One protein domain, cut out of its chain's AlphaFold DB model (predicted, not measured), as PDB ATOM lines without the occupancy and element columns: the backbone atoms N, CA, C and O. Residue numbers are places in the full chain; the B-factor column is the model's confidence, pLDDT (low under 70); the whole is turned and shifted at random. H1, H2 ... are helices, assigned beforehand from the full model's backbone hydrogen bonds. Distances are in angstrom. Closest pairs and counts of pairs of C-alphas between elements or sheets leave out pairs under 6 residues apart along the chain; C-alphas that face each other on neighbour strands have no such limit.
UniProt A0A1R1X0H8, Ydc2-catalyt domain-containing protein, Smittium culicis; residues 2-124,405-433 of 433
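This is residues 2 to 124 and 405 to 433 of the 433 residues of the protein "Ydc2-catalyt domain-containing protein" of Smittium culicis (UniProt A0A1R1X0H8). One long helix, H4, runs through an elongated body of helices: H3 packs on its first part, H7 and H9 cross its later part, and H5 folds back at its last end. H6 lies side by side with H9, H8 sits between H2 and H7, H1 is near H2, and residues 75 to 85 stick out. The printed part has 152 residues with nine named helices, H1 to H9 in order, and no named strand: all helix. It is only just compact, close to loose, with a radius of gyration of the C-alphas of 17.9 A and spans of 54 by 35 by 23 A.

H1, residues 2 to 5, is close to but not clearly touching H2, residues 12 to 19. H3, residues 22 to 31, touches the hub H4, residues 40 to 66; closest are C-alphas Gly 22 and Lys 40, 4.6 A. H5, residues 68 to 76, only just touches H4, only at the corner, with 3 pairs of C-alphas within 8 A. H6, residues 94 to 106, touches H9, residues 413 to 432, opposite ways at a shallow tilt of 8 degrees; closest are C-alphas Ala 97 and Lys 428, 6.6 A. H7, residues 112 to 120, touches H4, about perpendicular at 90 degrees; closest are C-alphas Ala 58 and Phe 119, 5.3 A. H8, residues 405 to 410, touches H7. Every O i to N i+4 pair is within hydrogen-bond range in H2, H3, H4, H6, H7 and H8, 12 of 16 in H9, and 2 of 5 in H5, beside 2 of 6 O i to N i+3 pairs.

H4 is 38.8 A long from first to last C-alpha, beginning at (130.717, 109.271, 176.552). H9 is 28.3 A, ending at C-alpha 432 (99.557, 89.838, 149.177).

Residues 125 to 404 are cut out; C-alphas 124 and 405 are 14.2 A apart. The link from H5 to H6 is long. The pLDDT is under 70 in residues 2 to 13, 75 to 92, 108 to 110 and 432 to 433.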
ATOM      1  N   TYR A   2     134.937  90.879 175.462       36.25
ATOM      2  CA  TYR A   2     134.304  89.621 175.021       36.25
ATOM      3  C   TYR A   2     134.095  88.564 176.122       36.25
ATOM      4  O   TYR A   2     133.020  87.985 176.218       36.25
ATOM      5  N   SER A   3     135.069  88.389 177.021       39.88
ATOM      6  CA  SER A   3     134.952  87.462 178.159       39.88
ATOM      7  C   SER A   3     133.946  87.900 179.232       39.88
ATOM      8  O   SER A   3     133.472  87.066 179.993       39.88
ATOM      9  N   LYS A   4     133.606  89.197 179.307       46.97
ATOM     10  CA  LYS A   4     132.593  89.717 180.244       46.97
ATOM     11  C   LYS A   4     131.178  89.628 179.665       46.97
ATOM     12  O   LYS A   4     130.248  89.370 180.416       46.97
ATOM     13  N   ALA A   5     131.024  89.805 178.349       45.31
ATOM     14  CA  ALA A   5     129.724  89.731 177.675       45.31
ATOM     15  C   ALA A   5     129.119  88.314 177.715       45.31
ATOM     16  O   ALA A   5     127.921  88.167 177.928       45.31
ATOM     17  N   TYR A   6     129.952  87.273 177.613       43.25
ATOM     18  CA  TYR A   6     129.500  85.875 177.584       43.25
ATOM     19  C   TYR A   6     128.862  85.362 178.891       43.25
ATOM     20  O   TYR A   6     128.176  84.345 178.865       43.25
ATOM     21  N   ASN A   7     129.050  86.054 180.022       45.44
ATOM     22  CA  ASN A   7     128.605  85.597 181.348       45.44
ATOM     23  C   ASN A   7     127.340  86.311 181.867       45.44
ATOM     24  O   ASN A   7     127.063  86.267 183.062       45.44
ATOM     25  N   THR A   8     126.590  87.010 181.011       43.53
ATOM     26  CA  THR A   8     125.450  87.854 181.426       43.53
ATOM     27  C   THR A   8     124.140  87.419 180.749       43.53
ATOM     28  O   THR A   8     124.167  86.899 179.636       43.53
ATOM     29  N   THR A   9     123.005  87.557 181.443       46.16
ATOM     30  CA  THR A   9     121.654  87.107 181.035       46.16
ATOM     31  C   THR A   9     120.998  88.023 179.978       46.16
ATOM     32  O   THR A   9     121.440  89.152 179.813       46.16
ATOM     33  N   PRO A  10     119.925  87.604 179.269       42.75
ATOM     34  CA  PRO A  10     119.351  88.296 178.093       42.75
ATOM     35  C   PRO A  10     118.907  89.774 178.226       42.75
ATOM     36  O   PRO A  10     118.665  90.422 177.214       42.75
ATOM     37  N   GLU A  11     118.907  90.401 179.406       52.50
ATOM     38  CA  GLU A  11     118.629  91.849 179.596       52.50
ATOM     39  C   GLU A  11     119.754  92.782 179.062       52.50
ATOM     40  O   GLU A  11     119.969  93.921 179.497       52.50
ATOM     41  N   ASN A  12     120.508  92.310 178.072       62.50
ATOM     42  CA  ASN A  12     121.939  92.534 177.998       62.50
ATOM     43  C   ASN A  12     122.367  93.710 177.129       62.50
ATOM     44  O   ASN A  12     123.368  94.341 177.433       62.50
ATOM     45  N   LYS A  13     121.634  94.091 176.075       66.25
ATOM     46  CA  LYS A  13     122.103  95.184 175.198       66.25
ATOM     47  C   LYS A  13     122.203  96.515 175.952       66.25
ATOM     48  O   LYS A  13     123.195  97.230 175.829       66.25
ATOM     49  N   LYS A  14     121.202  96.847 176.778       71.50
ATOM     50  CA  LYS A  14     121.233  98.057 177.621       71.50
ATOM     51  C   LYS A  14     122.259  97.943 178.749       71.50
ATOM     52  O   LYS A  14     122.920  98.938 179.036       71.50
ATOM     53  N   ALA A  15     122.407  96.762 179.351       76.25
ATOM     54  CA  ALA A  15     123.372  96.519 180.422       76.25
ATOM     55  C   ALA A  15     124.827  96.548 179.917       76.25
ATOM     56  O   ALA A  15     125.677  97.209 180.497       76.25
ATOM     57  N   ILE A  16     125.115  95.911 178.782       75.56
ATOM     58  CA  ILE A  16     126.444  95.892 178.167       75.56
ATOM     59  C   ILE A  16     126.817  97.293 177.671       75.56
ATOM     60  O   ILE A  16     127.918  97.766 177.936       75.56
ATOM     61  N   LEU A  17     125.905  98.014 177.007       80.94
ATOM     62  CA  LEU A  17     126.191  99.389 176.585       80.94
ATOM     63  C   LEU A  17     126.382 100.345 177.775       80.94
ATOM     64  O   LEU A  17     127.142 101.305 177.651       80.94
ATOM     65  N   SER A  18     125.734 100.107 178.922       83.44
ATOM     66  CA  SER A  18     125.896 100.961 180.105       83.44
ATOM     67  C   SER A  18     127.236 100.745 180.820       83.44
ATOM     68  O   SER A  18     127.787 101.708 181.366       83.44
ATOM     69  N   ILE A  19     127.803  99.532 180.755       87.56
ATOM     70  CA  ILE A  19     129.126  99.232 181.333       87.56
ATOM     71  C   ILE A  19     130.294  99.703 180.462       87.56
ATOM     72  O   ILE A  19     131.386  99.892 180.998       87.56
ATOM     73  N   LEU A  20     130.090  99.933 179.157       88.94
ATOM     74  CA  LEU A  20     131.154 100.440 178.287       88.94
ATOM     75  C   LEU A  20     131.646 101.798 178.786       88.94
ATOM     76  O   LEU A  20     130.868 102.734 179.013       88.94
ATOM     77  N   ASN A  21     132.958 101.940 178.938       93.31
ATOM     78  CA  ASN A  21     133.566 103.238 179.184       93.31
ATOM     79  C   ASN A  21     133.701 104.041 177.870       93.31
ATOM     80  O   ASN A  21     133.475 103.544 176.766       93.31
ATOM     81  N   GLY A  22     134.032 105.332 177.980       91.12
ATOM     82  CA  GLY A  22     134.099 106.222 176.814       91.12
ATOM     83  C   GLY A  22     135.218 105.892 175.817       91.12
ATOM     84  O   GLY A  22     135.145 106.347 174.676       91.12
ATOM     85  N   ILE A  23     136.235 105.132 176.239       91.94
ATOM     86  CA  ILE A  23     137.343 104.668 175.396       91.94
ATOM     87  C   ILE A  23     136.898 103.431 174.616       91.94
ATOM     88  O   ILE A  23     136.985 103.444 173.393       91.94
ATOM     89  N   GLU A  24     136.328 102.430 175.294       91.62
ATOM     90  CA  GLU A  24     135.812 101.203 174.665       91.62
ATOM     91  C   GLU A  24     134.756 101.527 173.600       91.62
ATOM     92  O   GLU A  24     134.837 101.053 172.469       91.62
ATOM     93  N   ALA A  25     133.805 102.417 173.910       92.38
ATOM     94  CA  ALA A  25     132.817 102.864 172.928       92.38
ATOM     95  C   ALA A  25     133.472 103.562 171.721       92.38
ATOM     96  O   ALA A  25     133.049 103.365 170.585       92.38
ATOM     97  N   SER A  26     134.519 104.362 171.956       92.88
ATOM     98  CA  SER A  26     135.272 105.047 170.897       92.88
ATOM     99  C   SER A  26     135.965 104.067 169.957       92.88
ATOM    100  O   SER A  26     136.005 104.307 168.754       92.88
ATOM    101  N   GLU A  27     136.516 102.991 170.513       90.06
ATOM    102  CA  GLU A  27     137.220 101.946 169.777       90.06
ATOM    103  C   GLU A  27     136.253 101.148 168.902       90.06
ATOM    104  O   GLU A  27     136.474 101.046 167.698       90.06
ATOM    105  N   ILE A  28     135.122 100.700 169.463       90.62
ATOM    106  CA  ILE A  28     134.068 100.010 168.700       90.62
ATOM    107  C   ILE A  28     133.574 100.895 167.554       90.62
ATOM    108  O   ILE A  28     133.518 100.453 166.409       90.62
ATOM    109  N   LEU A  29     133.257 102.164 167.842       93.56
ATOM    110  CA  LEU A  29     132.809 103.115 166.824       93.56
ATOM    111  C   LEU A  29     133.857 103.286 165.719       93.56
ATOM    112  O   LEU A  29     133.505 103.245 164.546       93.56
ATOM    113  N   SER A  30     135.133 103.439 166.079       90.81
ATOM    114  CA  SER A  30     136.222 103.589 165.110       90.81
ATOM    115  C   SER A  30     136.377 102.350 164.223       90.81
ATOM    116  O   SER A  30     136.473 102.480 163.004       90.81
ATOM    117  N   ASN A  31     136.334 101.156 164.821       88.12
ATOM    118  CA  ASN A  31     136.439  99.881 164.107       88.12
ATOM    119  C   ASN A  31     135.226  99.610 163.209       88.12
ATOM    120  O   ASN A  31     135.355  98.921 162.206       88.12
ATOM    121  N   CYS A  32     134.069 100.191 163.523       92.62
ATOM    122  CA  CYS A  32     132.862 100.137 162.696       92.62
ATOM    123  C   CYS A  32     132.774 101.275 161.659       92.62
ATOM    124  O   CYS A  32     131.731 101.450 161.033       92.62
ATOM    125  N   GLY A  33     133.800 102.125 161.521       93.25
ATOM    126  CA  GLY A  33     133.744 103.289 160.628       93.25
ATOM    127  C   GLY A  33     132.736 104.367 161.061       93.25
ATOM    128  O   GLY A  33     132.393 105.265 160.287       93.25
ATOM    129  N   LEU A  34     132.258 104.324 162.304       94.50
ATOM    130  CA  LEU A  34     131.289 105.252 162.884       94.50
ATOM    131  C   LEU A  34     131.970 106.467 163.534       94.50
ATOM    132  O   LEU A  34     133.192 106.564 163.635       94.50
ATOM    133  N   LEU A  35     131.178 107.480 163.896       92.75
ATOM    134  CA  LEU A  35     131.698 108.688 164.540       92.75
ATOM    135  C   LEU A  35     132.120 108.374 165.982       92.75
ATOM    136  O   LEU A  35     131.272 108.122 166.828       92.75
ATOM    137  N   SER A  36     133.423 108.416 166.263       92.94
ATOM    138  CA  SER A  36     133.999 108.067 167.571       92.94
ATOM    139  C   SER A  36     134.303 109.272 168.478       92.94
ATOM    140  O   SER A  36     134.744 109.104 169.618       92.94
ATOM    141  N   SER A  37     134.065 110.499 168.006       92.44
ATOM    142  CA  SER A  37     134.236 111.739 168.776       92.44
ATOM    143  C   SER A  37     133.016 112.065 169.642       92.44
ATOM    144  O   SER A  37     131.918 111.592 169.369       92.44
ATOM    145  N   GLY A  38     133.199 112.931 170.642       95.12
ATOM    146  CA  GLY A  38     132.122 113.413 171.515       95.12
ATOM    147  C   GLY A  38     132.247 112.922 172.956       95.12
ATOM    148  O   GLY A  38     133.193 112.216 173.320       95.12
ATOM    149  N   LYS A  39     131.290 113.317 173.794       96.50
ATOM    150  CA  LYS A  39     131.171 112.858 175.186       96.50
ATOM    151  C   LYS A  39     130.808 111.370 175.229       96.50
ATOM    152  O   LYS A  39     130.248 110.829 174.280       96.50
ATOM    153  N   LYS A  40     131.068 110.696 176.358       94.62
ATOM    154  CA  LYS A  40     130.717 109.271 176.552       94.62
ATOM    155  C   LYS A  40     129.256 108.979 176.170       94.62
ATOM    156  O   LYS A  40     129.001 108.032 175.436       94.62
ATOM    157  N   SER A  41     128.313 109.791 176.646       94.88
ATOM    158  CA  SER A  41     126.879 109.629 176.368       94.88
ATOM    159  C   SER A  41     126.536 109.757 174.879       94.88
ATOM    160  O   SER A  41     125.723 108.984 174.376       94.88
ATOM    161  N   GLU A  42     127.177 110.685 174.166       95.44
ATOM    162  CA  GLU A  42     127.008 110.874 172.719       95.44
ATOM    163  C   GLU A  42     127.533 109.658 171.955       95.44
ATOM    164  O   GLU A  42     126.817 109.108 171.126       95.44
ATOM    165  N   LYS A  43     128.730 109.164 172.302       94.69
ATOM    166  CA  LYS A  43     129.306 107.950 171.701       94.69
ATOM    167  C   LYS A  43     128.400 106.736 171.887       94.69
ATOM    168  O   LYS A  43     128.119 106.030 170.928       94.69
ATOM    169  N   LEU A  44     127.902 106.507 173.104       93.44
ATOM    170  CA  LEU A  44     126.979 105.398 173.372       93.44
ATOM    171  C   LEU A  44     125.663 105.546 172.601       93.44
ATOM    172  O   LEU A  44     125.127 104.555 172.109       93.44
ATOM    173  N   SER A  45     125.170 106.776 172.448       92.94
ATOM    174  CA  SER A  45     123.970 107.062 171.654       92.94
ATOM    175  C   SER A  45     124.204 106.803 170.164       92.94
ATOM    176  O   SER A  45     123.384 106.139 169.534       92.94
ATOM    177  N   PHE A  46     125.338 107.250 169.613       93.06
ATOM    178  CA  PHE A  46     125.729 106.970 168.228       93.06
ATOM    179  C   PHE A  46     125.925 105.480 167.979       93.06
ATOM    180  O   PHE A  46     125.470 104.978 166.957       93.06
ATOM    181  N   LEU A  47     126.556 104.768 168.916       92.44
ATOM    182  CA  LEU A  47     126.752 103.327 168.811       92.44
ATOM    183  C   LEU A  47     125.405 102.610 168.800       92.44
ATOM    184  O   LEU A  47     125.148 101.813 167.907       92.44
ATOM    185  N   LYS A  48     124.513 102.938 169.740       92.81
ATOM    186  CA  LYS A  48     123.174 102.349 169.792       92.81
ATOM    187  C   LYS A  48     122.391 102.609 168.502       92.81
ATOM    188  O   LYS A  48     121.908 101.660 167.899       92.81
ATOM    189  N   TYR A  49     122.304 103.869 168.074       93.31
ATOM    190  CA  TYR A  49     121.583 104.247 166.857       93.31
ATOM    191  C   TYR A  49     122.166 103.571 165.611       93.31
ATOM    192  O   TYR A  49     121.420 103.043 164.791       93.31
ATOM    193  N   GLY A  50     123.497 103.547 165.489       92.44
ATOM    194  CA  GLY A  50     124.187 102.880 164.390       92.44
ATOM    195  C   GLY A  50     123.890 101.382 164.356       92.44
ATOM    196  O   GLY A  50     123.516 100.865 163.311       92.44
ATOM    197  N   LEU A  51     123.987 100.694 165.497       93.12
ATOM    198  CA  LEU A  51     123.686  99.263 165.583       93.12
ATOM    199  C   LEU A  51     122.216  98.962 165.271       93.12
ATOM    200  O   LEU A  51     121.945  98.022 164.535       93.12
ATOM    201  N   ASP A  52     121.271  99.758 165.772       92.06
ATOM    202  CA  ASP A  52     119.848  99.575 165.455       92.06
ATOM    203  C   ASP A  52     119.594  99.755 163.944       92.06
ATOM    204  O   ASP A  52     118.922  98.934 163.321       92.06
ATOM    205  N   HIS A  53     120.213 100.767 163.321       93.62
ATOM    206  CA  HIS A  53     120.146 100.981 161.874       93.62
ATOM    207  C   HIS A  53     120.738  99.811 161.070       93.62
ATOM    208  O   HIS A  53     120.121  99.345 160.110       93.62
ATOM    209  N   PHE A  54     121.916  99.309 161.454       95.56
ATOM    210  CA  PHE A  54     122.550  98.189 160.758       95.56
ATOM    211  C   PHE A  54     121.827  96.860 160.994       95.56
ATOM    212  O   PHE A  54     121.752  96.050 160.078       95.56
ATOM    213  N   GLN A  55     121.225  96.639 162.162       95.44
ATOM    214  CA  GLN A  55     120.356  95.485 162.391       95.44
ATOM    215  C   GLN A  55     119.175  95.490 161.411       95.44
ATOM    216  O   GLN A  55     118.914  94.479 160.759       95.44
ATOM    217  N   ASP A  56     118.502  96.631 161.255       94.00
ATOM    218  CA  ASP A  56     117.404  96.774 160.296       94.00
ATOM    219  C   ASP A  56     117.867  96.511 158.856       94.00
ATOM    220  O   ASP A  56     117.176  95.832 158.090       94.00
ATOM    221  N   LEU A  57     119.041  97.026 158.478       93.69
ATOM    222  CA  LEU A  57     119.624  96.796 157.159       93.69
ATOM    223  C   LEU A  57     119.944  95.313 156.918       93.69
ATOM    224  O   LEU A  57     119.595  94.783 155.863       93.69
ATOM    225  N   ALA A  58     120.564  94.642 157.892       94.81
ATOM    226  CA  ALA A  58     120.900  93.222 157.826       94.81
ATOM    227  C   ALA A  58     119.655  92.367 157.561       94.81
ATOM    228  O   ALA A  58     119.633  91.547 156.646       94.81
ATOM    229  N   ILE A  59     118.580  92.631 158.314       94.56
ATOM    230  CA  ILE A  59     117.293  91.944 158.171       94.56
ATOM    231  C   ILE A  59     116.712  92.170 156.774       94.56
ATOM    232  O   ILE A  59     116.254  91.222 156.141       94.56
ATOM    233  N   ARG A  60     116.743  93.405 156.259       92.50
ATOM    234  CA  ARG A  60     116.244  93.698 154.905       92.50
ATOM    235  C   ARG A  60     117.034  92.957 153.835       92.50
ATOM    236  O   ARG A  60     116.419  92.373 152.950       92.50
ATOM    237  N   ARG A  61     118.367  92.961 153.917       93.25
ATOM    238  CA  ARG A  61     119.219  92.237 152.963       93.25
ATOM    239  C   ARG A  61     118.973  90.740 153.011       93.25
ATOM    240  O   ARG A  61     118.804  90.134 151.962       93.25
ATOM    241  N   TYR A  62     118.857  90.174 154.210       94.19
ATOM    242  CA  TYR A  62     118.493  88.774 154.377       94.19
ATOM    243  C   TYR A  62     117.146  88.457 153.719       94.19
ATOM    244  O   TYR A  62     117.029  87.514 152.949       94.19
ATOM    245  N   LEU A  63     116.116  89.269 153.958       92.06
ATOM    246  CA  LEU A  63     114.805  89.041 153.348       92.06
ATOM    247  C   LEU A  63     114.840  89.143 151.816       92.06
ATOM    248  O   LEU A  63     114.173  88.349 151.157       92.06
ATOM    249  N   VAL A  64     115.623  90.068 151.250       91.12
ATOM    250  CA  VAL A  64     115.832  90.163 149.793       91.12
ATOM    251  C   VAL A  64     116.583  88.948 149.255       91.12
ATOM    252  O   VAL A  64     116.199  88.439 148.211       91.12
ATOM    253  N   SER A  65     117.588  88.429 149.967       90.38
ATOM    254  CA  SER A  65     118.309  87.231 149.517       90.38
ATOM    255  C   SER A  65     117.425  85.979 149.538       90.38
ATOM    256  O   SER A  65     117.578  85.096 148.697       90.38
ATOM    257  N   GLN A  66     116.457  85.915 150.460       91.75
ATOM    258  CA  GLN A  66     115.457  84.842 150.503       91.75
ATOM    259  C   GLN A  66     114.319  85.029 149.485       91.75
ATOM    260  O   GLN A  66     113.709  84.045 149.063       91.75
ATOM    261  N   ILE A  67     113.991  86.274 149.122       89.62
ATOM    262  CA  ILE A  67     112.907  86.633 148.197       89.62
ATOM    263  C   ILE A  67     113.409  87.749 147.260       89.62
ATOM    264  O   ILE A  67     113.125  88.928 147.506       89.62
ATOM    265  N   PRO A  68     114.159  87.418 146.192       85.56
ATOM    266  CA  PRO A  68     114.777  88.407 145.302       85.56
ATOM    267  C   PRO A  68     113.791  89.414 144.691       85.56
ATOM    268  O   PRO A  68     114.151  90.565 144.437       85.56
ATOM    269  N   GLU A  69     112.522  89.034 144.522       83.69
ATOM    270  CA  GLU A  69     111.437  89.900 144.051       83.69
ATOM    271  C   GLU A  69     111.198  91.116 144.968       83.69
ATOM    272  O   GLU A  69     110.730  92.163 144.506       83.69
ATOM    273  N   LEU A  70     111.574  91.028 146.254       81.56
ATOM    274  CA  LEU A  70     111.503  92.143 147.204       81.56
ATOM    275  C   LEU A  70     112.457  93.288 146.872       81.56
ATOM    276  O   LEU A  70     112.205  94.409 147.320       81.56
ATOM    277  N   SER A  71     113.520  93.040 146.101       80.25
ATOM    278  CA  SER A  71     114.516  94.061 145.747       80.25
ATOM    279  C   SER A  71     113.860  95.307 145.141       80.25
ATOM    280  O   SER A  71     114.120  96.420 145.596       80.25
ATOM    281  N   SER A  72     112.921  95.112 144.208       73.19
ATOM    282  CA  SER A  72     112.173  96.181 143.530       73.19
ATOM    283  C   SER A  72     111.219  96.963 144.447       73.19
ATOM    284  O   SER A  72     110.926  98.133 144.199       73.19
ATOM    285  N   HIS A  73     110.725  96.342 145.521       72.12
ATOM    286  CA  HIS A  73     109.794  96.975 146.457       72.12
ATOM    287  C   HIS A  73     110.517  97.708 147.586       72.12
ATOM    288  O   HIS A  73     110.063  98.764 148.034       72.12
ATOM    289  N   LEU A  74     111.641  97.157 148.048       71.06
ATOM    290  CA  LEU A  74     112.414  97.733 149.140       71.06
ATOM    291  C   LEU A  74     113.244  98.933 148.682       71.06
ATOM    292  O   LEU A  74     113.262  99.923 149.415       71.06
ATOM    293  N   SER A  75     113.804  98.905 147.466       65.00
ATOM    294  CA  SER A  75     114.536 100.044 146.889       65.00
ATOM    295  C   SER A  75     113.664 101.295 146.716       65.00
ATOM    296  O   SER A  75     114.116 102.415 146.926       65.00
ATOM    297  N   ASN A  76     112.375 101.125 146.410       55.78
ATOM    298  CA  ASN A  76     111.464 102.238 146.125       55.78
ATOM    299  C   ASN A  76     110.818 102.870 147.371       55.78
ATOM    300  O   ASN A  76     110.243 103.961 147.293       55.78
ATOM    301  N   SER A  77     110.909 102.214 148.532       51.75
ATOM    302  CA  SER A  77     110.166 102.591 149.743       51.75
ATOM    303  C   SER A  77     110.638 103.889 150.424       51.75
ATOM    304  O   SER A  77     109.905 104.447 151.248       51.75
ATOM    305  N   ILE A  78     111.801 104.433 150.039       48.84
ATOM    306  CA  ILE A  78     112.252 105.766 150.474       48.84
ATOM    307  C   ILE A  78     111.553 106.888 149.678       48.84
ATOM    308  O   ILE A  78     111.289 107.961 150.228       48.84
ATOM    309  N   SER A  79     111.105 106.636 148.442       45.41
ATOM    310  CA  SER A  79     110.317 107.602 147.662       45.41
ATOM    311  C   SER A  79     108.808 107.406 147.896       45.41
ATOM    312  O   SER A  79     108.066 106.850 147.094       45.41
ATOM    313  N   LYS A  80     108.300 107.867 149.043       45.06
ATOM    314  CA  LYS A  80     106.877 107.762 149.451       45.06
ATOM    315  C   LYS A  80     105.844 108.481 148.539       45.06
ATOM    316  O   LYS A  80     104.775 108.844 149.025       45.06
ATOM    317  N   LYS A  81     106.102 108.738 147.248       44.19
ATOM    318  CA  LYS A  81     105.239 109.599 146.406       44.19
ATOM    319  C   LYS A  81     104.768 109.066 145.051       44.19
ATOM    320  O   LYS A  81     104.030 109.780 144.382       44.19
ATOM    321  N   THR A  82     105.046 107.827 144.663       42.84
ATOM    322  CA  THR A  82     104.522 107.254 143.403       42.84
ATOM    323  C   THR A  82     103.425 106.214 143.653       42.84
ATOM    324  O   THR A  82     103.534 105.045 143.304       42.84
ATOM    325  N   ASN A  83     102.301 106.666 144.222       45.38
ATOM    326  CA  ASN A  83     101.083 105.858 144.413       45.38
ATOM    327  C   ASN A  83     100.398 105.419 143.097       45.38
ATOM    328  O   ASN A  83      99.417 104.678 143.133       45.38
ATOM    329  N   THR A  84     100.873 105.861 141.932       49.81
ATOM    330  CA  THR A  84     100.195 105.666 140.642       49.81
ATOM    331  C   THR A  84     100.738 104.527 139.777       49.81
ATOM    332  O   THR A  84     100.035 104.132 138.850       49.81
ATOM    333  N   LEU A  85     101.904 103.932 140.075       46.16
ATOM    334  CA  LEU A  85     102.510 102.905 139.200       46.16
ATOM    335  C   LEU A  85     102.301 101.436 139.621       46.16
ATOM    336  O   LEU A  85     102.677 100.533 138.882       46.16
ATOM    337  N   LEU A  86     101.663 101.160 140.763       49.53
ATOM    338  CA  LEU A  86     101.491  99.787 141.279       49.53
ATOM    339  C   LEU A  86     100.223  99.063 140.787       49.53
ATOM    340  O   LEU A  86      99.898  97.989 141.279       49.53
ATOM    341  N   LYS A  87      99.490  99.603 139.804       50.66
ATOM    342  CA  LYS A  87      98.262  98.960 139.288       50.66
ATOM    343  C   LYS A  87      98.505  97.776 138.333       50.66
ATOM    344  O   LYS A  87      97.535  97.195 137.862       50.66
ATOM    345  N   GLY A  88      99.759  97.410 138.052       49.41
ATOM    346  CA  GLY A  88     100.100  96.356 137.084       49.41
ATOM    347  C   GLY A  88     101.000  95.230 137.598       49.41
ATOM    348  O   GLY A  88     101.336  94.335 136.825       49.41
ATOM    349  N   THR A  89     101.424  95.244 138.864       53.44
ATOM    350  CA  THR A  89     102.325  94.204 139.377       53.44
ATOM    351  C   THR A  89     101.554  92.911 139.612       53.44
ATOM    352  O   THR A  89     100.598  92.879 140.385       53.44
ATOM    353  N   LYS A  90     101.964  91.851 138.902       57.38
ATOM    354  CA  LYS A  90     101.514  90.467 139.094       57.38
ATOM    355  C   LYS A  90     101.460  90.154 140.592       57.38
ATOM    356  O   LYS A  90     102.447  90.412 141.275       57.38
ATOM    357  N   LYS A  91     100.337  89.582 141.052       58.56
ATOM    358  CA  LYS A  91     100.164  89.046 142.412       58.56
ATOM    359  C   LYS A  91     101.457  88.375 142.853       58.56
ATOM    360  O   LYS A  91     101.859  87.388 142.227       58.56
ATOM    361  N   LEU A  92     102.100  88.897 143.892       63.50
ATOM    362  CA  LEU A  92     103.195  88.161 144.501       63.50
ATOM    363  C   LEU A  92     102.615  86.865 145.079       63.50
ATOM    364  O   LEU A  92     101.548  86.831 145.693       63.50
ATOM    365  N   ASP A  93     103.274  85.761 144.747       72.38
ATOM    366  CA  ASP A  93     102.723  84.423 144.910       72.38
ATOM    367  C   ASP A  93     102.475  84.097 146.396       72.38
ATOM    368  O   ASP A  93     103.276  84.447 147.268       72.38
ATOM    369  N   LYS A  94     101.401  83.350 146.700       79.12
ATOM    370  CA  LYS A  94     101.103  82.820 148.051       79.12
ATOM    371  C   LYS A  94     102.312  82.088 148.652       79.12
ATOM    372  O   LYS A  94     102.450  82.015 149.874       79.12
ATOM    373  N   LYS A  95     103.201  81.576 147.792       84.19
ATOM    374  CA  LYS A  95     104.507  81.006 148.134       84.19
ATOM    375  C   LYS A  95     105.368  81.936 149.002       84.19
ATOM    376  O   LYS A  95     105.928  81.464 149.987       84.19
ATOM    377  N   HIS A  96     105.444  83.235 148.702       83.88
ATOM    378  CA  HIS A  96     106.290  84.179 149.448       83.88
ATOM    379  C   HIS A  96     105.716  84.524 150.821       83.88
ATOM    380  O   HIS A  96     106.457  84.583 151.800       83.88
ATOM    381  N   ALA A  97     104.391  84.667 150.930       80.44
ATOM    382  CA  ALA A  97     103.734  84.829 152.225       80.44
ATOM    383  C   ALA A  97     103.982  83.609 153.131       80.44
ATOM    384  O   ALA A  97     104.351  83.772 154.291       80.44
ATOM    385  N   LYS A  98     103.888  82.392 152.574       86.12
ATOM    386  CA  LYS A  98     104.200  81.151 153.298       86.12
ATOM    387  C   LYS A  98     105.676  81.063 153.698       86.12
ATOM    388  O   LYS A  98     105.976  80.547 154.772       86.12
ATOM    389  N   LEU A  99     106.596  81.553 152.862       86.44
ATOM    390  CA  LEU A  99     108.013  81.626 153.216       86.44
ATOM    391  C   LEU A  99     108.240  82.596 154.377       86.44
ATOM    392  O   LEU A  99     108.938  82.224 155.308       86.44
ATOM    393  N   LEU A 100     107.609  83.778 154.383       84.31
ATOM    394  CA  LEU A 100     107.677  84.689 155.531       84.31
ATOM    395  C   LEU A 100     107.126  84.044 156.805       84.31
ATOM    396  O   LEU A 100     107.756  84.174 157.846       84.31
ATOM    397  N   ASP A 101     106.021  83.299 156.727       85.69
ATOM    398  CA  ASP A 101     105.485  82.556 157.877       85.69
ATOM    399  C   ASP A 101     106.443  81.436 158.331       85.69
ATOM    400  O   ASP A 101     106.607  81.180 159.524       85.69
ATOM    401  N   THR A 102     107.110  80.769 157.383       86.81
ATOM    402  CA  THR A 102     108.100  79.709 157.657       86.81
ATOM    403  C   THR A 102     109.354  80.281 158.297       86.81
ATOM    404  O   THR A 102     109.886  79.699 159.241       86.81
ATOM    405  N   LEU A 103     109.809  81.435 157.807       85.31
ATOM    406  CA  LEU A 103     110.844  82.210 158.454       85.31
ATOM    407  C   LEU A 103     110.327  82.519 159.862       85.31
ATOM    408  O   LEU A 103     110.894  81.964 160.792       85.31
ATOM    409  N   GLU A 104     109.230  83.277 160.035       82.88
ATOM    410  CA  GLU A 104     108.663  83.721 161.330       82.88
ATOM    411  C   GLU A 104     108.538  82.598 162.380       82.88
ATOM    412  O   GLU A 104     108.834  82.808 163.559       82.88
ATOM    413  N   THR A 105     108.169  81.390 161.952       82.12
ATOM    414  CA  THR A 105     108.052  80.202 162.815       82.12
ATOM    415  C   THR A 105     109.397  79.568 163.176       82.12
ATOM    416  O   THR A 105     109.553  79.105 164.309       82.12
ATOM    417  N   LYS A 106     110.398  79.604 162.283       78.06
ATOM    418  CA  LYS A 106     111.787  79.201 162.581       78.06
ATOM    419  C   LYS A 106     112.386  80.038 163.729       78.06
ATOM    420  O   LYS A 106     113.209  79.516 164.476       78.06
ATOM    421  N   PHE A 107     111.920  81.278 163.937       71.12
ATOM    422  CA  PHE A 107     112.435  82.215 164.957       71.12
ATOM    423  C   PHE A 107     111.916  82.030 166.380       71.12
ATOM    424  O   PHE A 107     112.352  82.751 167.271       71.12
ATOM    425  N   ASN A 108     111.004  81.097 166.652       65.25
ATOM    426  CA  ASN A 108     110.528  80.898 168.030       65.25
ATOM    427  C   ASN A 108     111.593  80.276 168.963       65.25
ATOM    428  O   ASN A 108     111.293  79.930 170.103       65.25
ATOM    429  N   LYS A 109     112.841  80.136 168.498       59.97
ATOM    430  CA  LYS A 109     114.001  79.711 169.282       59.97
ATOM    431  C   LYS A 109     115.029  80.841 169.313       59.97
ATOM    432  O   LYS A 109     115.221  81.523 168.311       59.97
ATOM    433  N   THR A 110     115.707  80.999 170.447       65.62
ATOM    434  CA  THR A 110     116.877  81.868 170.673       65.62
ATOM    435  C   THR A 110     118.099  81.383 169.877       65.62
ATOM    436  O   THR A 110     119.162  81.095 170.425       65.62
ATOM    437  N   ASP A 111     117.934  81.213 168.566       80.62
ATOM    438  CA  ASP A 111     118.941  80.649 167.679       80.62
ATOM    439  C   ASP A 111     119.953  81.731 167.284       80.62
ATOM    440  O   ASP A 111     119.797  82.448 166.293       80.62
ATOM    441  N   ILE A 112     120.994  81.867 168.106       80.38
ATOM    442  CA  ILE A 112     122.112  82.799 167.900       80.38
ATOM    443  C   ILE A 112     122.729  82.622 166.503       80.38
ATOM    444  O   ILE A 112     123.139  83.595 165.876       80.38
ATOM    445  N   ALA A 113     122.751  81.400 165.978       82.94
ATOM    446  CA  ALA A 113     123.266  81.105 164.643       82.94
ATOM    447  C   ALA A 113     122.506  81.829 163.552       82.94
ATOM    448  O   ALA A 113     123.105  82.398 162.647       82.94
ATOM    449  N   PHE A 114     121.183  81.797 163.662       85.81
ATOM    450  CA  PHE A 114     120.318  82.448 162.711       85.81
ATOM    451  C   PHE A 114     120.537  83.969 162.752       85.81
ATOM    452  O   PHE A 114     120.625  84.615 161.711       85.81
ATOM    453  N   MET A 115     120.691  84.555 163.946       88.31
ATOM    454  CA  MET A 115     121.037  85.976 164.076       88.31
ATOM    455  C   MET A 115     122.366  86.300 163.395       88.31
ATOM    456  O   MET A 115     122.445  87.265 162.640       88.31
ATOM    457  N   CYS A 116     123.395  85.480 163.626       87.69
ATOM    458  CA  CYS A 116     124.697  85.628 162.983       87.69
ATOM    459  C   CYS A 116     124.597  85.504 161.456       87.69
ATOM    460  O   CYS A 116     125.225  86.285 160.750       87.69
ATOM    461  N   GLU A 117     123.788  84.573 160.947       88.75
ATOM    462  CA  GLU A 117     123.477  84.439 159.521       88.75
ATOM    463  C   GLU A 117     122.851  85.728 158.965       88.75
ATOM    464  O   GLU A 117     123.327  86.257 157.960       88.75
ATOM    465  N   VAL A 118     121.857  86.303 159.648       91.75
ATOM    466  CA  VAL A 118     121.246  87.572 159.218       91.75
ATOM    467  C   VAL A 118     122.250  88.716 159.261       91.75
ATOM    468  O   VAL A 118     122.354  89.469 158.296       91.75
ATOM    469  N   PHE A 119     123.024  88.847 160.341       93.75
ATOM    470  CA  PHE A 119     124.036  89.899 160.458       93.75
ATOM    471  C   PHE A 119     125.153  89.756 159.426       93.75
ATOM    472  O   PHE A 119     125.618  90.777 158.920       93.75
ATOM    473  N   SER A 120     125.497  88.531 159.011       91.25
ATOM    474  CA  SER A 120     126.478  88.306 157.945       91.25
ATOM    475  C   SER A 120     126.079  88.956 156.613       91.25
ATOM    476  O   SER A 120     126.955  89.370 155.857       91.25
ATOM    477  N   CYS A 121     124.778  89.181 156.372       93.81
ATOM    478  CA  CYS A 121     124.281  89.885 155.184       93.81
ATOM    479  C   CYS A 121     124.649  91.385 155.155       93.81
ATOM    480  O   CYS A 121     124.435  92.061 154.146       93.81
ATOM    481  N   LEU A 122     125.203  91.946 156.238       93.50
ATOM    482  CA  LEU A 122     125.774  93.299 156.226       93.50
ATOM    483  C   LEU A 122     127.035  93.403 155.384       93.50
ATOM    484  O   LEU A 122     127.262  94.444 154.767       93.50
ATOM    485  N   VAL A 123     127.839  92.340 155.347       94.50
ATOM    486  CA  VAL A 123     129.031  92.294 154.507       94.50
ATOM    487  C   VAL A 123     128.557  92.037 153.078       94.50
ATOM    488  O   VAL A 123     128.095  90.936 152.781       94.50
ATOM    489  N   PRO A 124     128.601  93.041 152.185       95.12
ATOM    490  CA  PRO A 124     128.124  92.845 150.826       95.12
ATOM    491  C   PRO A 124     129.051  91.870 150.094       95.12
ATOM    492  O   PRO A 124     130.251  91.834 150.353       95.12
ATOM    493  N   HIS A 405     129.970  91.588 163.498       86.12
ATOM    494  CA  HIS A 405     130.505  90.987 164.724       86.12
ATOM    495  C   HIS A 405     129.958  91.675 165.979       86.12
ATOM    496  O   HIS A 405     129.490  91.011 166.902       86.12
ATOM    497  N   THR A 406     129.977  93.008 166.005       86.25
ATOM    498  CA  THR A 406     129.466  93.799 167.131       86.25
ATOM    499  C   THR A 406     127.984  93.517 167.375       86.25
ATOM    500  O   THR A 406     127.576  93.348 168.523       86.25
ATOM    501  N   LEU A 407     127.179  93.406 166.317       89.50
ATOM    502  CA  LEU A 407     125.772  93.031 166.420       89.50
ATOM    503  C   LEU A 407     125.598  91.618 166.964       89.50
ATOM    504  O   LEU A 407     124.802  91.453 167.884       89.50
ATOM    505  N   SER A 408     126.349  90.628 166.485       86.25
ATOM    506  CA  SER A 408     126.264  89.254 166.999       86.25
ATOM    507  C   SER A 408     126.556  89.153 168.498       86.25
ATOM    508  O   SER A 408     126.005  88.292 169.175       86.25
ATOM    509  N   LEU A 409     127.404  90.035 169.032       82.38
ATOM    510  CA  LEU A 409     127.793  90.032 170.447       82.38
ATOM    511  C   LEU A 409     126.848  90.833 171.338       82.38
ATOM    512  O   LEU A 409     126.665  90.494 172.504       82.38
ATOM    513  N   LEU A 410     126.342  91.956 170.824       85.50
ATOM    514  CA  LEU A 410     125.594  92.935 171.615       85.50
ATOM    515  C   LEU A 410     124.082  92.839 171.417       85.50
ATOM    516  O   LEU A 410     123.340  93.462 172.179       85.50
ATOM    517  N   SER A 411     123.614  92.131 170.391       85.12
ATOM    518  CA  SER A 411     122.184  91.991 170.133       85.12
ATOM    519  C   SER A 411     121.575  90.968 171.074       85.12
ATOM    520  O   SER A 411     122.025  89.831 171.168       85.12
ATOM    521  N   ASP A 412     120.511  91.388 171.742       86.06
ATOM    522  CA  ASP A 412     119.644  90.489 172.484       86.06
ATOM    523  C   ASP A 412     118.725  89.731 171.498       86.06
ATOM    524  O   ASP A 412     118.102  90.380 170.644       86.06
ATOM    525  N   PRO A 413     118.631  88.387 171.579       87.38
ATOM    526  CA  PRO A 413     117.776  87.601 170.696       87.38
ATOM    527  C   PRO A 413     116.308  88.026 170.689       87.38
ATOM    528  O   PRO A 413     115.699  88.056 169.621       87.38
ATOM    529  N   GLU A 414     115.733  88.399 171.836       86.94
ATOM    530  CA  GLU A 414     114.328  88.819 171.891       86.94
ATOM    531  C   GLU A 414     114.121  90.136 171.137       86.94
ATOM    532  O   GLU A 414     113.256  90.237 170.259       86.94
ATOM    533  N   SER A 415     114.972  91.133 171.396       87.31
ATOM    534  CA  SER A 415     114.974  92.410 170.680       87.31
ATOM    535  C   SER A 415     115.202  92.237 169.175       87.31
ATOM    536  O   SER A 415     114.606  92.975 168.377       87.31
ATOM    537  N   PHE A 416     116.058  91.296 168.769       90.50
ATOM    538  CA  PHE A 416     116.264  90.958 167.363       90.50
ATOM    539  C   PHE A 416     114.991  90.374 166.741       90.50
ATOM    540  O   PHE A 416     114.529  90.891 165.724       90.50
ATOM    541  N   ILE A 417     114.375  89.364 167.370       89.94
ATOM    542  CA  ILE A 417     113.143  88.721 166.881       89.94
ATOM    543  C   ILE A 417     112.018  89.749 166.735       89.94
ATOM    544  O   ILE A 417     111.304  89.750 165.730       89.94
ATOM    545  N   MET A 418     111.873  90.658 167.702       90.56
ATOM    546  CA  MET A 418     110.883  91.734 167.631       90.56
ATOM    547  C   MET A 418     111.130  92.670 166.445       90.56
ATOM    548  O   MET A 418     110.186  93.044 165.748       90.56
ATOM    549  N   SER A 419     112.391  93.014 166.177       91.88
ATOM    550  CA  SER A 419     112.759  93.847 165.024       91.88
ATOM    551  C   SER A 419     112.507  93.117 163.706       91.88
ATOM    552  O   SER A 419     111.928  93.695 162.785       91.88
ATOM    553  N   PHE A 420     112.851  91.829 163.646       92.50
ATOM    554  CA  PHE A 420     112.599  90.971 162.494       92.50
ATOM    555  C   PHE A 420     111.103  90.916 162.163       92.50
ATOM    556  O   PHE A 420     110.713  91.281 161.055       92.50
ATOM    557  N   LYS A 421     110.253  90.585 163.147       91.12
ATOM    558  CA  LYS A 421     108.783  90.549 163.007       91.12
ATOM    559  C   LYS A 421     108.188  91.907 162.617       91.12
ATOM    560  O   LYS A 421     107.254  91.998 161.820       91.12
ATOM    561  N   ASN A 422     108.722  92.998 163.162       91.75
ATOM    562  CA  ASN A 422     108.300  94.351 162.796       91.75
ATOM    563  C   ASN A 422     108.631  94.686 161.329       91.75
ATOM    564  O   ASN A 422     107.861  95.375 160.665       91.75
ATOM    565  N   ILE A 423     109.762  94.211 160.804       90.75
ATOM    566  CA  ILE A 423     110.125  94.412 159.396       90.75
ATOM    567  C   ILE A 423     109.292  93.499 158.488       90.75
ATOM    568  O   ILE A 423     108.715  93.987 157.514       90.75
ATOM    569  N   THR A 424     109.154  92.211 158.810       89.69
ATOM    570  CA  THR A 424     108.357  91.274 157.999       89.69
ATOM    571  C   THR A 424     106.891  91.678 157.935       89.69
ATOM    572  O   THR A 424     106.313  91.670 156.851       89.69
ATOM    573  N   SER A 425     106.295  92.132 159.041       90.06
ATOM    574  CA  SER A 425     104.906  92.621 159.065       90.06
ATOM    575  C   SER A 425     104.677  93.868 158.203       90.06
ATOM    576  O   SER A 425     103.577  94.046 157.684       90.06
ATOM    577  N   LYS A 426     105.700  94.706 157.981       88.38
ATOM    578  CA  LYS A 426     105.636  95.838 157.034       88.38
ATOM    579  C   LYS A 426     105.760  95.393 155.577       88.38
ATOM    580  O   LYS A 426     105.186  96.033 154.700       88.38
ATOM    581  N   ILE A 427     106.497  94.314 155.321       84.62
ATOM    582  CA  ILE A 427     106.727  93.769 153.975       84.62
ATOM    583  C   ILE A 427     105.562  92.884 153.522       84.62
ATOM    584  O   ILE A 427     105.149  92.958 152.370       84.62
ATOM    585  N   LYS A 428     104.983  92.081 154.418       83.88
ATOM    586  CA  LYS A 428     103.931  91.100 154.110       83.88
ATOM    587  C   LYS A 428     102.736  91.689 153.330       83.88
ATOM    588  O   LYS A 428     102.336  91.071 152.344       83.88
ATOM    589  N   PRO A 429     102.203  92.886 153.653       81.62
ATOM    590  CA  PRO A 429     101.129  93.509 152.875       81.62
ATOM    591  C   PRO A 429     101.528  93.899 151.446       81.62
ATOM    592  O   PRO A 429     100.651  94.040 150.597       81.62
ATOM    593  N   LEU A 430     102.825  94.087 151.176       74.88
ATOM    594  CA  LEU A 430     103.340  94.355 149.830       74.88
ATOM    595  C   LEU A 430     103.346  93.092 148.960       74.88
ATOM    596  O   LEU A 430     103.354  93.213 147.742       74.88
ATOM    597  N   LEU A 431     103.298  91.901 149.572       71.12
ATOM    598  CA  LEU A 431     103.329  90.616 148.868       71.12
ATOM    599  C   LEU A 431     101.949  90.021 148.573       71.12
ATOM    600  O   LEU A 431     101.851  89.123 147.751       71.12
ATOM    601  N   ILE A 432     100.897  90.456 149.268       67.44
ATOM    602  CA  ILE A 432      99.557  89.838 149.177       67.44
ATOM    603  C   ILE A 432      98.644  90.565 148.167       67.44
ATOM    604  O   ILE A 432      97.594  90.035 147.798       67.44
ATOM    605  N   LYS A 433      99.033  91.760 147.711       57.75
ATOM    606  CA  LYS A 433      98.317  92.506 146.663       57.75
ATOM    607  C   LYS A 433      98.577  91.895 145.291       57.75
ATOM    608  O   LYS A 433      97.588  91.780 144.530       57.75
TER     609      LYS A 433